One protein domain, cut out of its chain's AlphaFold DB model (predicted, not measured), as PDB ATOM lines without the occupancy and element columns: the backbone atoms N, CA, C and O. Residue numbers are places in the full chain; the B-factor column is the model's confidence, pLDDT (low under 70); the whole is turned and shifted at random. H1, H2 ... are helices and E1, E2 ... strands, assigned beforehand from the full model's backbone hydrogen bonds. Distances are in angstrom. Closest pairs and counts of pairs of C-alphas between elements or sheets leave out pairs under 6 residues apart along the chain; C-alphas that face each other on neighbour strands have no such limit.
ATOM      1  N   LEU A 384     223.173 233.114 251.114       58.44
ATOM      2  CA  LEU A 384     222.472 232.967 252.400       58.44
ATOM      3  C   LEU A 384     220.941 232.885 252.271       58.44
ATOM      4  O   LEU A 384     220.266 232.636 253.268       58.44
ATOM      5  N   GLY A 385     220.389 233.074 251.066       60.09
ATOM      6  CA  GLY A 385     218.969 232.896 250.737       60.09
ATOM      7  C   GLY A 385     218.036 233.969 251.313       60.09
ATOM      8  O   GLY A 385     217.379 234.688 250.565       60.09
ATOM      9  N   GLY A 386     217.974 234.069 252.641       66.25
ATOM     10  CA  GLY A 386     217.043 234.899 253.406       66.25
ATOM     11  C   GLY A 386     216.344 234.104 254.513       66.25
ATOM     12  O   GLY A 386     216.398 232.874 254.536       66.25
ATOM     13  N   PHE A 387     215.672 234.805 255.426       71.00
ATOM     14  CA  PHE A 387     214.923 234.217 256.542       71.00
ATOM     15  C   PHE A 387     213.490 234.762 256.554       71.00
ATOM     16  O   PHE A 387     213.277 235.958 256.352       71.00
ATOM     17  N   SER A 388     212.511 233.890 256.782       80.31
ATOM     18  CA  SER A 388     211.086 234.220 256.848       80.31
ATOM     19  C   SER A 388     210.423 233.438 257.982       80.31
ATOM     20  O   SER A 388     210.861 232.336 258.303       80.31
ATOM     21  N   VAL A 389     209.379 233.998 258.595       85.31
ATOM     22  CA  VAL A 389     208.672 233.393 259.735       85.31
ATOM     23  C   VAL A 389     207.203 233.206 259.372       85.31
ATOM     24  O   VAL A 389     206.588 234.128 258.836       85.31
ATOM     25  N   ILE A 390     206.657 232.032 259.681       90.75
ATOM     26  CA  ILE A 390     205.240 231.685 259.528       90.75
ATOM     27  C   ILE A 390     204.679 231.173 260.864       90.75
ATOM     28  O   ILE A 390     205.442 230.794 261.759       90.75
ATOM     29  N   ALA A 391     203.355 231.200 261.031       87.62
ATOM     30  CA  ALA A 391     202.724 230.794 262.286       87.62
ATOM     31  C   ALA A 391     202.757 229.268 262.466       87.62
ATOM     32  O   ALA A 391     203.369 228.778 263.412       87.62
ATOM     33  N   ASP A 392     202.165 228.548 261.521       90.94
ATOM     34  CA  ASP A 392     201.790 227.133 261.612       90.94
ATOM     35  C   ASP A 392     202.053 226.390 260.286       90.94
ATOM     36  O   ASP A 392     202.642 226.948 259.352       90.94
ATOM     37  N   ASP A 393     201.658 225.116 260.205       90.38
ATOM     38  CA  ASP A 393     201.822 224.282 259.015       90.38
ATOM     39  C   ASP A 393     200.857 224.616 257.861       90.38
ATOM     40  O   ASP A 393     201.123 224.201 256.736       90.38
ATOM     41  N   GLU A 394     199.821 225.435 258.088       92.50
ATOM     42  CA  GLU A 394     198.932 225.997 257.051       92.50
ATOM     43  C   GLU A 394     199.443 227.351 256.488       92.50
ATOM     44  O   GLU A 394     198.937 227.868 255.488       92.50
ATOM     45  N   SER A 395     200.461 227.955 257.116       91.44
ATOM     46  CA  SER A 395     200.881 229.342 256.856       91.44
ATOM     47  C   SER A 395     201.959 229.534 255.774       91.44
ATOM     48  O   SER A 395     202.550 230.619 255.687       91.44
ATOM     49  N   PHE A 396     202.277 228.534 254.944       92.25
ATOM     50  CA  PHE A 396     203.385 228.672 253.984       92.25
ATOM     51  C   PHE A 396     203.111 229.721 252.877       92.25
ATOM     52  O   PHE A 396     201.977 229.855 252.403       92.25
ATOM     53  N   PRO A 397     204.138 230.451 252.386       88.50
ATOM     54  CA  PRO A 397     203.938 231.480 251.366       88.50
ATOM     55  C   PRO A 397     203.540 230.890 250.006       88.50
ATOM     56  O   PRO A 397     204.282 230.102 249.423       88.50
ATOM     57  N   ASN A 398     202.423 231.348 249.432       88.88
ATOM     58  CA  ASN A 398     201.875 230.863 248.150       88.88
ATOM     59  C   ASN A 398     202.859 230.979 246.971       88.88
ATOM     60  O   ASN A 398     202.759 230.249 245.989       88.88
ATOM     61  N   THR A 399     203.830 231.893 247.063       87.31
ATOM     62  CA  THR A 399     205.006 231.920 246.186       87.31
ATOM     63  C   THR A 399     206.199 231.340 246.935       87.31
ATOM     64  O   THR A 399     206.702 231.968 247.865       87.31
ATOM     65  N   GLN A 400     206.668 230.169 246.499       88.38
ATOM     66  CA  GLN A 400     207.917 229.559 246.958       88.38
ATOM     67  C   GLN A 400     209.057 230.594 246.956       88.38
ATOM     68  O   GLN A 400     209.349 231.215 245.932       88.38
ATOM     69  N   ALA A 401     209.726 230.746 248.098       83.12
ATOM     70  CA  ALA A 401     210.885 231.623 248.232       83.12
ATOM     71  C   ALA A 401     212.112 231.092 247.454       83.12
ATOM     72  O   ALA A 401     212.168 229.915 247.101       83.12
ATOM     73  N   ALA A 402     213.129 231.923 247.208       85.19
ATOM     74  CA  ALA A 402     214.342 231.495 246.496       85.19
ATOM     75  C   ALA A 402     215.030 230.276 247.155       85.19
ATOM     76  O   ALA A 402     214.888 230.043 248.357       85.19
ATOM     77  N   ALA A 403     215.780 229.496 246.370       85.88
ATOM     78  CA  ALA A 403     216.514 228.340 246.887       85.88
ATOM     79  C   ALA A 403     217.469 228.755 248.024       85.88
ATOM     80  O   ALA A 403     218.181 229.752 247.912       85.88
ATOM     81  N   GLY A 404     217.462 228.000 249.123       81.31
ATOM     82  CA  GLY A 404     218.242 228.282 250.331       81.31
ATOM     83  C   GLY A 404     217.560 229.186 251.367       81.31
ATOM     84  O   GLY A 404     218.037 229.226 252.499       81.31
ATOM     85  N   VAL A 405     216.443 229.858 251.047       86.38
ATOM     86  CA  VAL A 405     215.676 230.651 252.033       86.38
ATOM     87  C   VAL A 405     215.181 229.756 253.167       86.38
ATOM     88  O   VAL A 405     214.535 228.740 252.911       86.38
ATOM     89  N   VAL A 406     215.430 230.151 254.414       88.56
ATOM     90  CA  VAL A 406     214.901 229.469 255.602       88.56
ATOM     91  C   VAL A 406     213.508 230.001 255.935       88.56
ATOM     92  O   VAL A 406     213.319 231.206 256.094       88.56
ATOM     93  N   ILE A 407     212.548 229.090 256.082       90.56
ATOM     94  CA  ILE A 407     211.241 229.333 256.694       90.56
ATOM     95  C   ILE A 407     211.288 228.803 258.130       90.56
ATOM     96  O   ILE A 407     211.649 227.646 258.347       90.56
ATOM     97  N   SER A 408     210.917 229.637 259.097       91.62
ATOM     98  CA  SER A 408     210.742 229.271 260.503       91.62
ATOM     99  C   SER A 408     209.253 229.208 260.830       91.62
ATOM    100  O   SER A 408     208.577 230.233 260.832       91.62
ATOM    101  N   ILE A 409     208.755 228.010 261.111       92.56
ATOM    102  CA  ILE A 409     207.410 227.735 261.619       92.56
ATOM    103  C   ILE A 409     207.419 227.946 263.135       92.56
ATOM    104  O   ILE A 409     208.320 227.448 263.820       92.56
ATOM    105  N   SER A 410     206.446 228.696 263.651       87.81
ATOM    106  CA  SER A 410     206.385 229.070 265.070       87.81
ATOM    107  C   SER A 410     205.809 227.943 265.933       87.81
ATOM    108  O   SER A 410     206.406 227.602 266.950       87.81
ATOM    109  N   ASP A 411     204.720 227.310 265.488       89.81
ATOM    110  CA  ASP A 411     204.232 226.031 266.008       89.81
ATOM    111  C   ASP A 411     204.014 225.049 264.850       89.81
ATOM    112  O   ASP A 411     203.077 225.172 264.071       89.81
ATOM    113  N   ALA A 412     204.898 224.065 264.725       91.56
ATOM    114  CA  ALA A 412     204.838 223.008 263.721       91.56
ATOM    115  C   ALA A 412     203.978 221.813 264.173       91.56
ATOM    116  O   ALA A 412     204.234 220.678 263.765       91.56
ATOM    117  N   ALA A 413     202.987 222.055 265.038       89.88
ATOM    118  CA  ALA A 413     201.941 221.102 265.389       89.88
ATOM    119  C   ALA A 413     201.400 220.382 264.144       89.88
ATOM    120  O   ALA A 413     201.214 220.994 263.104       89.88
ATOM    121  N   GLY A 414     201.120 219.083 264.240       87.94
ATOM    122  CA  GLY A 414     200.440 218.358 263.159       87.94
ATOM    123  C   GLY A 414     201.332 217.941 261.986       87.94
ATOM    124  O   GLY A 414     200.975 216.984 261.296       87.94
ATOM    125  N   ILE A 415     202.524 218.532 261.807       93.00
ATOM    126  CA  ILE A 415     203.551 218.040 260.874       93.00
ATOM    127  C   ILE A 415     203.822 216.557 261.157       93.00
ATOM    128  O   ILE A 415     204.400 216.191 262.183       93.00
ATOM    129  N   SER A 416     203.386 215.696 260.236       92.25
ATOM    130  CA  SER A 416     203.499 214.243 260.347       92.25
ATOM    131  C   SER A 416     204.630 213.733 259.458       92.25
ATOM    132  O   SER A 416     204.703 214.041 258.267       92.25
ATOM    133  N   ILE A 417     205.549 212.983 260.056       94.25
ATOM    134  CA  ILE A 417     206.822 212.579 259.465       94.25
ATOM    135  C   ILE A 417     206.829 211.056 259.354       94.25
ATOM    136  O   ILE A 417     206.887 210.333 260.352       94.25
ATOM    137  N   ASN A 418     206.764 210.556 258.124       93.56
ATOM    138  CA  ASN A 418     206.760 209.118 257.867       93.56
ATOM    139  C   ASN A 418     208.135 208.467 258.124       93.56
ATOM    140  O   ASN A 418     209.161 209.139 258.268       93.56
ATOM    141  N   SER A 419     208.178 207.137 258.095       92.56
ATOM    142  CA  SER A 419     209.403 206.323 258.185       92.56
ATOM    143  C   SER A 419     210.495 206.615 257.137       92.56
ATOM    144  O   SER A 419     211.651 206.237 257.335       92.56
ATOM    145  N   SER A 420     210.197 207.352 256.060       92.06
ATOM    146  CA  SER A 420     211.205 207.838 255.099       92.06
ATOM    147  C   SER A 420     211.794 209.213 255.455       92.06
ATOM    148  O   SER A 420     212.773 209.626 254.835       92.06
ATOM    149  N   GLY A 421     211.258 209.908 256.465       91.25
ATOM    150  CA  GLY A 421     211.673 211.262 256.845       91.25
ATOM    151  C   GLY A 421     211.102 212.355 255.947       91.25
ATOM    152  O   GLY A 421     211.791 213.336 255.675       91.25
ATOM    153  N   VAL A 422     209.869 212.173 255.465       94.12
ATOM    154  CA  VAL A 422     209.143 213.146 254.636       94.12
ATOM    155  C   VAL A 422     207.793 213.466 255.281       94.12
ATOM    156  O   VAL A 422     207.129 212.568 255.802       94.12
ATOM    157  N   SER A 423     207.390 214.734 255.206       94.50
ATOM    158  CA  SER A 423     206.045 215.221 255.521       94.50
ATOM    159  C   SER A 423     205.399 215.847 254.282       94.50
ATOM    160  O   SER A 423     206.082 216.482 253.478       94.50
ATOM    161  N   THR A 424     204.089 215.649 254.120       93.69
ATOM    162  CA  THR A 424     203.281 216.163 252.995       93.69
ATOM    163  C   THR A 424     201.883 216.590 253.462       93.69
ATOM    164  O   THR A 424     200.892 216.300 252.790       93.69
ATOM    165  N   ASN A 425     201.782 217.164 254.665       91.25
ATOM    166  CA  ASN A 425     200.513 217.610 255.256       91.25
ATOM    167  C   ASN A 425     200.521 219.067 255.739       91.25
ATOM    168  O   ASN A 425     199.553 219.483 256.361       91.25
ATOM    169  N   ALA A 426     201.597 219.803 255.463       91.50
ATOM    170  CA  ALA A 426     201.580 221.257 255.505       91.50
ATOM    171  C   ALA A 426     200.916 221.793 254.224       91.50
ATOM    172  O   ALA A 426     200.968 221.138 253.179       91.50
ATOM    173  N   ASP A 427     200.358 222.994 254.285       92.44
ATOM    174  CA  ASP A 427     199.713 223.700 253.177       92.44
ATOM    175  C   ASP A 427     200.193 225.170 253.126       92.44
ATOM    176  O   ASP A 427     200.768 225.716 254.070       92.44
ATOM    177  N   THR A 428     199.989 225.829 251.986       90.12
ATOM    178  CA  THR A 428     200.106 227.291 251.839       90.12
ATOM    179  C   THR A 428     198.815 228.011 252.236       90.12
ATOM    180  O   THR A 428     197.748 227.405 252.288       90.12
ATOM    181  N   LEU A 429     198.856 229.346 252.341       87.06
ATOM    182  CA  LEU A 429     197.665 230.184 252.590       87.06
ATOM    183  C   LEU A 429     196.594 230.138 251.464       87.06
ATOM    184  O   LEU A 429     195.560 230.796 251.576       87.06
ATOM    185  N   ASP A 430     196.822 229.410 250.361       89.19
ATOM    186  CA  ASP A 430     195.802 229.038 249.356       89.19
ATOM    187  C   ASP A 430     195.478 227.530 249.305       89.19
ATOM    188  O   ASP A 430     194.859 227.061 248.349       89.19
ATOM    189  N   ASN A 431     195.828 226.795 250.364       85.50
ATOM    190  CA  ASN A 431     195.616 225.357 250.542       85.50
ATOM    191  C   ASN A 431     196.355 224.481 249.503       85.50
ATOM    192  O   ASN A 431     195.841 223.442 249.078       85.50
ATOM    193  N   THR A 432     197.550 224.898 249.071       90.00
ATOM    194  CA  THR A 432     198.427 224.098 248.201       90.00
ATOM    195  C   THR A 432     199.429 223.306 249.038       90.00
ATOM    196  O   THR A 432     200.250 223.893 249.740       90.00
ATOM    197  N   THR A 433     199.420 221.979 248.896       91.69
ATOM    198  CA  THR A 433     200.222 221.074 249.731       91.69
ATOM    199  C   THR A 433     201.724 221.287 249.601       91.69
ATOM    200  O   THR A 433     202.301 221.249 248.512       91.69
ATOM    201  N   VAL A 434     202.352 221.448 250.760       93.56
ATOM    202  CA  VAL A 434     203.780 221.646 250.971       93.56
ATOM    203  C   VAL A 434     204.435 220.306 251.300       93.56
ATOM    204  O   VAL A 434     203.937 219.518 252.103       93.56
ATOM    205  N   THR A 435     205.590 220.043 250.688       94.19
ATOM    206  CA  THR A 435     206.420 218.866 250.988       94.19
ATOM    207  C   THR A 435     207.657 219.283 251.772       94.19
ATOM    208  O   THR A 435     208.400 220.154 251.321       94.19
ATOM    209  N   ILE A 436     207.913 218.631 252.908       95.06
ATOM    210  CA  ILE A 436     209.124 218.822 253.719       95.06
ATOM    211  C   ILE A 436     209.906 217.503 253.751       95.06
ATOM    212  O   ILE A 436     209.440 216.513 254.319       95.06
ATOM    213  N   ASN A 437     211.093 217.472 253.145       94.94
ATOM    214  CA  ASN A 437     211.944 216.282 253.069       94.94
ATOM    215  C   ASN A 437     213.035 216.260 254.148       94.94
ATOM    216  O   ASN A 437     213.364 217.273 254.759       94.94
ATOM    217  N   GLY A 438     213.696 215.111 254.298       93.62
ATOM    218  CA  GLY A 438     215.022 215.033 254.914       93.62
ATOM    219  C   GLY A 438     215.059 215.079 256.442       93.62
ATOM    220  O   GLY A 438     216.141 215.269 256.994       93.62
ATOM    221  N   PHE A 439     213.935 214.868 257.135       94.50
ATOM    222  CA  PHE A 439     213.923 214.796 258.602       94.50
ATOM    223  C   PHE A 439     214.920 213.736 259.125       94.50
ATOM    224  O   PHE A 439     215.042 212.655 258.528       94.50
ATOM    225  N   PRO A 440     215.641 214.011 260.227       92.88
ATOM    226  CA  PRO A 440     216.647 213.114 260.792       92.88
ATOM    227  C   PRO A 440     215.985 211.906 261.469       92.88
ATOM    228  O   PRO A 440     214.792 211.943 261.772       92.88
ATOM    229  N   SER A 441     216.731 210.815 261.670       91.31
ATOM    230  CA  SER A 441     216.220 209.507 262.127       91.31
ATOM    231  C   SER A 441     215.399 209.571 263.417       91.31
ATOM    232  O   SER A 441     214.450 208.811 263.583       91.31
ATOM    233  N   GLU A 442     215.737 210.510 264.289       90.12
ATOM    234  CA  GLU A 442     215.190 210.706 265.631       90.12
ATOM    235  C   GLU A 442     213.769 211.297 265.588       90.12
ATOM    236  O   GLU A 442     213.017 211.161 266.548       90.12
ATOM    237  N   LEU A 443     213.384 211.898 264.455       89.88
ATOM    238  CA  LEU A 443     212.063 212.485 264.198       89.88
ATOM    239  C   LEU A 443     211.253 211.693 263.155       89.88
ATOM    240  O   LEU A 443     210.225 212.172 262.688       89.88
ATOM    241  N   ARG A 444     211.705 210.500 262.738       92.81
ATOM    242  CA  ARG A 444     210.976 209.668 261.761       92.81
ATOM    243  C   ARG A 444     209.994 208.742 262.443       92.81
ATOM    244  O   ARG A 444     210.303 208.167 263.486       92.81
ATOM    245  N   GLY A 445     208.858 208.518 261.791       90.00
ATOM    246  CA  GLY A 445     207.929 207.482 262.204       90.00
ATOM    247  C   GLY A 445     208.537 206.080 262.137       90.00
ATOM    248  O   GLY A 445     209.325 205.783 261.246       90.00
ATOM    249  N   GLY A 446     208.232 205.212 263.103       87.94
ATOM    250  CA  GLY A 446     208.689 203.814 263.106       87.94
ATOM    251  C   GLY A 446     210.200 203.601 263.298       87.94
ATOM    252  O   GLY A 446     210.658 202.459 263.290       87.94
ATOM    253  N   VAL A 447     210.980 204.669 263.492       85.56
ATOM    254  CA  VAL A 447     212.420 204.635 263.792       85.56
ATOM    255  C   VAL A 447     212.627 204.978 265.270       85.56
ATOM    256  O   VAL A 447     211.864 205.745 265.848       85.56
ATOM    257  N   GLY A 448     213.621 204.367 265.923       80.44
ATOM    258  CA  GLY A 448     214.007 204.681 267.312       80.44
ATOM    259  C   GLY A 448     212.994 204.317 268.414       80.44
ATOM    260  O   GLY A 448     213.348 204.368 269.585       80.44
ATOM    261  N   GLY A 449     211.768 203.916 268.059       83.19
ATOM    262  CA  GLY A 449     210.643 203.716 268.982       83.19
ATOM    263  C   GLY A 449     209.465 204.672 268.745       83.19
ATOM    264  O   GLY A 449     208.417 204.502 269.363       83.19
ATOM    265  N   ASN A 450     209.604 205.634 267.828       86.75
ATOM    266  CA  ASN A 450     208.543 206.560 267.438       86.75
ATOM    267  C   ASN A 450     207.355 205.836 266.773       86.75
ATOM    268  O   ASN A 450     207.541 204.903 265.988       86.75
ATOM    269  N   ALA A 451     206.132 206.321 267.007       85.19
ATOM    270  CA  ALA A 451     204.954 205.934 266.219       85.19
ATOM    271  C   ALA A 451     205.125 206.337 264.739       85.19
ATOM    272  O   ALA A 451     205.804 207.321 264.474       85.19
ATOM    273  N   ASP A 452     204.535 205.606 263.780       87.94
ATOM    274  CA  ASP A 452     204.562 205.951 262.342       87.94
ATOM    275  C   ASP A 452     203.160 206.391 261.862       87.94
ATOM    276  O   ASP A 452     202.225 205.587 261.969       87.94
ATOM    277  N   PRO A 453     202.976 207.625 261.346       89.56
ATOM    278  CA  PRO A 453     203.956 208.716 261.288       89.56
ATOM    279  C   PRO A 453     204.259 209.305 262.674       89.56
ATOM    280  O   PRO A 453     203.407 209.306 263.565       89.56
ATOM    281  N   TYR A 454     205.462 209.859 262.838       92.00
ATOM    282  CA  TYR A 454     205.803 210.656 264.016       92.00
ATOM    283  C   TYR A 454     205.250 212.065 263.818       92.00
ATOM    284  O   TYR A 454     205.565 212.714 262.824       92.00
ATOM    285  N   VAL A 455     204.389 212.524 264.723       91.50
ATOM    286  CA  VAL A 455     203.714 213.823 264.605       91.50
ATOM    287  C   VAL A 455     204.344 214.803 265.583       91.50
ATOM    288  O   VAL A 455     204.393 214.524 266.783       91.50
ATOM    289  N   LEU A 456     204.796 215.955 265.087       91.19
ATOM    290  CA  LEU A 456     205.238 217.050 265.947       91.19
ATOM    291  C   LEU A 456     204.035 217.565 266.753       91.19
ATOM    292  O   LEU A 456     202.981 217.898 266.208       91.19
ATOM    293  N   GLY A 457     204.163 217.568 268.080       86.44
ATOM    294  CA  GLY A 457     203.097 218.016 268.973       86.44
ATOM    295  C   GLY A 457     203.118 219.530 269.170       86.44
ATOM    296  O   GLY A 457     204.189 220.125 269.165       86.44
ATOM    297  N   ALA A 458     201.955 220.125 269.447       86.19
ATOM    298  CA  ALA A 458     201.803 221.572 269.633       86.19
ATOM    299  C   ALA A 458     202.816 222.193 270.612       86.19
ATOM    300  O   ALA A 458     203.138 221.589 271.642       86.19
ATOM    301  N   GLY A 459     203.294 223.388 270.270       82.88
ATOM    302  CA  GLY A 459     204.385 224.117 270.916       82.88
ATOM    303  C   GLY A 459     205.790 223.799 270.382       82.88
ATOM    304  O   GLY A 459     206.764 224.260 270.973       82.88
ATOM    305  N   THR A 460     205.933 223.002 269.315       89.75
ATOM    306  CA  THR A 460     207.240 222.629 268.736       89.75
ATOM    307  C   THR A 460     207.547 223.492 267.517       89.75
ATOM    308  O   THR A 460     206.925 223.325 266.475       89.75
ATOM    309  N   GLY A 461     208.542 224.375 267.600       91.25
ATOM    310  CA  GLY A 461     208.981 225.166 266.445       91.25
ATOM    311  C   GLY A 461     209.805 224.347 265.440       91.25
ATOM    312  O   GLY A 461     210.478 223.381 265.808       91.25
ATOM    313  N   LEU A 462     209.803 224.738 264.162       93.06
ATOM    314  CA  LEU A 462     210.534 224.034 263.095       93.06
ATOM    315  C   LEU A 462     211.147 225.015 262.091       93.06
ATOM    316  O   LEU A 462     210.510 225.979 261.691       93.06
ATOM    317  N   MET A 463     212.361 224.743 261.620       93.38
ATOM    318  CA  MET A 463     212.986 225.451 260.502       93.38
ATOM    319  C   MET A 463     213.189 224.518 259.309       93.38
ATOM    320  O   MET A 463     213.705 223.405 259.456       93.38
ATOM    321  N   VAL A 464     212.836 225.003 258.118       93.06
ATOM    322  CA  VAL A 464     212.971 224.303 256.831       93.06
ATOM    323  C   VAL A 464     213.576 225.228 255.769       93.06
ATOM    324  O   VAL A 464     213.483 226.447 255.873       93.06
ATOM    325  N   LYS A 465     214.219 224.672 254.742       91.94
ATOM    326  CA  LYS A 465     214.910 225.399 253.666       91.94
ATOM    327  C   LYS A 465     214.196 225.224 252.338       91.94
ATOM    328  O   LYS A 465     213.949 224.103 251.918       91.94
ATOM    329  N   SER A 466     213.902 226.324 251.658       91.25
ATOM    330  CA  SER A 466     213.319 226.325 250.318       91.25
ATOM    331  C   SER A 466     214.246 225.656 249.303       91.25
ATOM    332  O   SER A 466     215.417 226.024 249.192       91.25
ATOM    333  N   THR A 467     213.706 224.744 248.493       90.12
ATOM    334  CA  THR A 467     214.408 224.201 247.313       90.12
ATOM    335  C   THR A 467     214.367 225.146 246.104       90.12
ATOM    336  O   THR A 467     215.075 224.936 245.122       90.12
ATOM    337  N   GLY A 468     213.554 226.209 246.163       86.44
ATOM    338  CA  GLY A 468     213.392 227.200 245.097       86.44
ATOM    339  C   GLY A 468     212.296 226.899 244.068       86.44
ATOM    340  O   GLY A 468     212.020 227.763 243.237       86.44
ATOM    341  N   SER A 469     211.626 225.739 244.117       87.31
ATOM    342  CA  SER A 469     210.449 225.473 243.272       87.31
ATOM    343  C   SER A 469     209.496 224.413 243.837       87.31
ATOM    344  O   SER A 469     209.947 223.396 244.351       87.31
ATOM    345  N   GLY A 470     208.188 224.587 243.608       87.19
ATOM    346  CA  GLY A 470     207.189 223.511 243.741       87.19
ATOM    347  C   GLY A 470     206.513 223.343 245.107       87.19
ATOM    348  O   GLY A 470     205.821 222.352 245.292       87.19
ATOM    349  N   GLN A 471     206.706 224.281 246.037       92.06
ATOM    350  CA  GLN A 471     206.374 224.156 247.465       92.06
ATOM    351  C   GLN A 471     207.051 222.954 248.139       92.06
ATOM    352  O   GLN A 471     206.467 222.224 248.938       92.06
ATOM    353  N   ILE A 472     208.334 222.778 247.811       92.81
ATOM    354  CA  ILE A 472     209.203 221.744 248.364       92.81
ATOM    355  C   ILE A 472     210.285 222.412 249.217       92.81
ATOM    356  O   ILE A 472     210.976 223.338 248.772       92.81
ATOM    357  N   TYR A 473     210.438 221.914 250.438       93.50
ATOM    358  CA  TYR A 473     211.404 222.370 251.427       93.50
ATOM    359  C   TYR A 473     212.164 221.167 252.010       93.50
ATOM    360  O   TYR A 473     211.664 220.044 252.010       93.50
ATOM    361  N   ASP A 474     213.358 221.402 252.542       94.00
ATOM    362  CA  ASP A 474     214.160 220.402 253.253       94.00
ATOM    363  C   ASP A 474     214.269 220.772 254.741       94.00
ATOM    364  O   ASP A 474     214.388 221.947 255.090       94.00
ATOM    365  N   TYR A 475     214.242 219.787 255.637       94.62
ATOM    366  CA  TYR A 475     214.427 219.983 257.076       94.62
ATOM    367  C   TYR A 475     215.742 220.717 257.390       94.62
ATOM    368  O   TYR A 475     216.795 220.387 256.842       94.62
ATOM    369  N   HIS A 476     215.703 221.670 258.329       92.00
ATOM    370  CA  HIS A 476     216.908 222.291 258.878       92.00
ATOM    371  C   HIS A 476     217.116 221.993 260.367       92.00
ATOM    372  O   HIS A 476     218.209 221.553 260.733       92.00
ATOM    373  N   GLN A 477     216.131 222.287 261.219       92.00
ATOM    374  CA  GLN A 477     216.257 222.189 262.677       92.00
ATOM    375  C   GLN A 477     214.876 222.192 263.348       92.00
ATOM    376  O   GLN A 477     214.017 222.977 262.962       92.00
ATOM    377  N   VAL A 478     214.681 221.376 264.385       90.75
ATOM    378  CA  VAL A 478     213.537 221.462 265.309       90.75
ATOM    379  C   VAL A 478     213.904 222.284 266.552       90.75
ATOM    380  O   VAL A 478     215.064 222.302 266.972       90.75
ATOM    381  N   MET A 479     212.926 222.966 267.143       89.06
ATOM    382  CA  MET A 479     213.050 223.716 268.393       89.06
ATOM    383  C   MET A 479     212.176 223.054 269.464       89.06
ATOM    384  O   MET A 479     211.003 222.768 269.224       89.06
ATOM    385  N   ILE A 480     212.764 222.764 270.631       82.44
ATOM    386  CA  ILE A 480     212.050 222.128 271.749       82.44
ATOM    387  C   ILE A 480     210.948 223.043 272.288       82.44
ATOM    388  O   ILE A 480     211.035 224.265 272.172       82.44
ATOM    389  N   LYS A 481     209.922 222.446 272.895       85.00
ATOM    390  CA  LYS A 481     208.810 223.200 273.471       85.00
ATOM    391  C   LYS A 481     209.236 223.931 274.733       85.00
ATOM    392  O   LYS A 481     210.004 223.395 275.533       85.00
ATOM    393  N   GLU A 482     208.628 225.086 274.978       81.06
ATOM    394  CA  GLU A 482     208.781 225.798 276.250       81.06
ATOM    395  C   GLU A 482     208.312 224.940 277.439       81.06
ATOM    396  O   GLU A 482     208.974 224.933 278.470       81.06
ATOM    397  N   SER A 483     207.247 224.139 277.280       80.81
ATOM    398  CA  SER A 483     206.778 223.188 278.306       80.81
ATOM    399  C   SER A 483     207.825 222.148 278.693       80.81
ATOM    400  O   SER A 483     207.963 221.812 279.863       80.81
ATOM    401  N   ASP A 484     208.567 221.647 277.710       83.06
ATOM    402  CA  ASP A 484     209.480 220.518 277.882       83.06
ATOM    403  C   ASP A 484     210.827 221.025 278.432       83.06
ATOM    404  O   ASP A 484     211.481 220.356 279.229       83.06
ATOM    405  N   PHE A 485     211.197 222.261 278.077       84.81
ATOM    406  CA  PHE A 485     212.281 223.010 278.712       84.81
ATOM    407  C   PHE A 485     211.952 223.395 280.166       84.81
ATOM    408  O   PHE A 485     212.824 223.304 281.030       84.81
ATOM    409  N   VAL A 486     210.702 223.777 280.459       84.75
ATOM    410  CA  VAL A 486     210.233 224.017 281.835       84.75
ATOM    411  C   VAL A 486     210.244 222.721 282.645       84.75
ATOM    412  O   VAL A 486     210.820 222.729 283.723       84.75
ATOM    413  N   GLN A 487     209.750 221.596 282.114       85.94
ATOM    414  CA  GLN A 487     209.833 220.300 282.805       85.94
ATOM    415  C   GLN A 487     211.288 219.907 283.109       85.94
ATOM    416  O   GLN A 487     211.584 219.503 284.225       85.94
ATOM    417  N   LEU A 488     212.220 220.102 282.168       85.31
ATOM    418  CA  LEU A 488     213.648 219.878 282.424       85.31
ATOM    419  C   LEU A 488     214.202 220.803 283.527       85.31
ATOM    420  O   LEU A 488     215.055 220.387 284.311       85.31
ATOM    421  N   SER A 489     213.726 222.049 283.613       84.25
ATOM    422  CA  SER A 489     214.057 222.942 284.728       84.25
ATOM    423  C   SER A 489     213.428 222.478 286.045       84.25
ATOM    424  O   SER A 489     214.060 222.620 287.088       84.25
ATOM    425  N   ASP A 490     212.214 221.934 286.019       81.50
ATOM    426  CA  ASP A 490     211.513 221.441 287.205       81.50
ATOM    427  C   ASP A 490     212.150 220.153 287.745       81.50
ATOM    428  O   ASP A 490     212.329 220.040 288.953       81.50
TER     429      ASP A 490
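This is residues 384 to 490 of the 878 residues of an uncharacterized protein of Rhodospirillaceae bacterium (UniProt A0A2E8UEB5). Little regular structure is here: one six-stranded sheet, E1 to E6, is curled like part of a barrel, with long loops at residues 391 to 405, 410 to 422 and 438 to 460, and H1's residues 485 to 490 stick out. The printed 107 residues, under half in named elements, hold E1 to E6, then H1: mixed class. The mixed sheet runs E1 E2 E5 E6 E4 E3. Compact, radius of gyration of the C-alphas 13.6 A, it spans 41 by 28 by 26 A.

Start at E1, residues 387 to 390, parallel to E2, 406 to 409; N 388 and O 406 are 2.9 A apart. E2 is antiparallel to E5, 461 to 466: N 407 to O 464, 2.8 A. H1, 482 to 490, is not on the sheet; every O i to N i+4 pair is within hydrogen-bond range.

Find C-alpha 387 at (214.923, 234.217, 256.542). Hairpins are E3, 423 to 427, with E4, 433 to 437, and E5 with E6, 472 to 479, 20.5 A long. H1 ends at (211.513, 221.441, 287.205).

The printed part has no cut. Links E1 to E2, E2 to E3 and E4 to E5 are long. Residues 384 to 386 have pLDDT under 70.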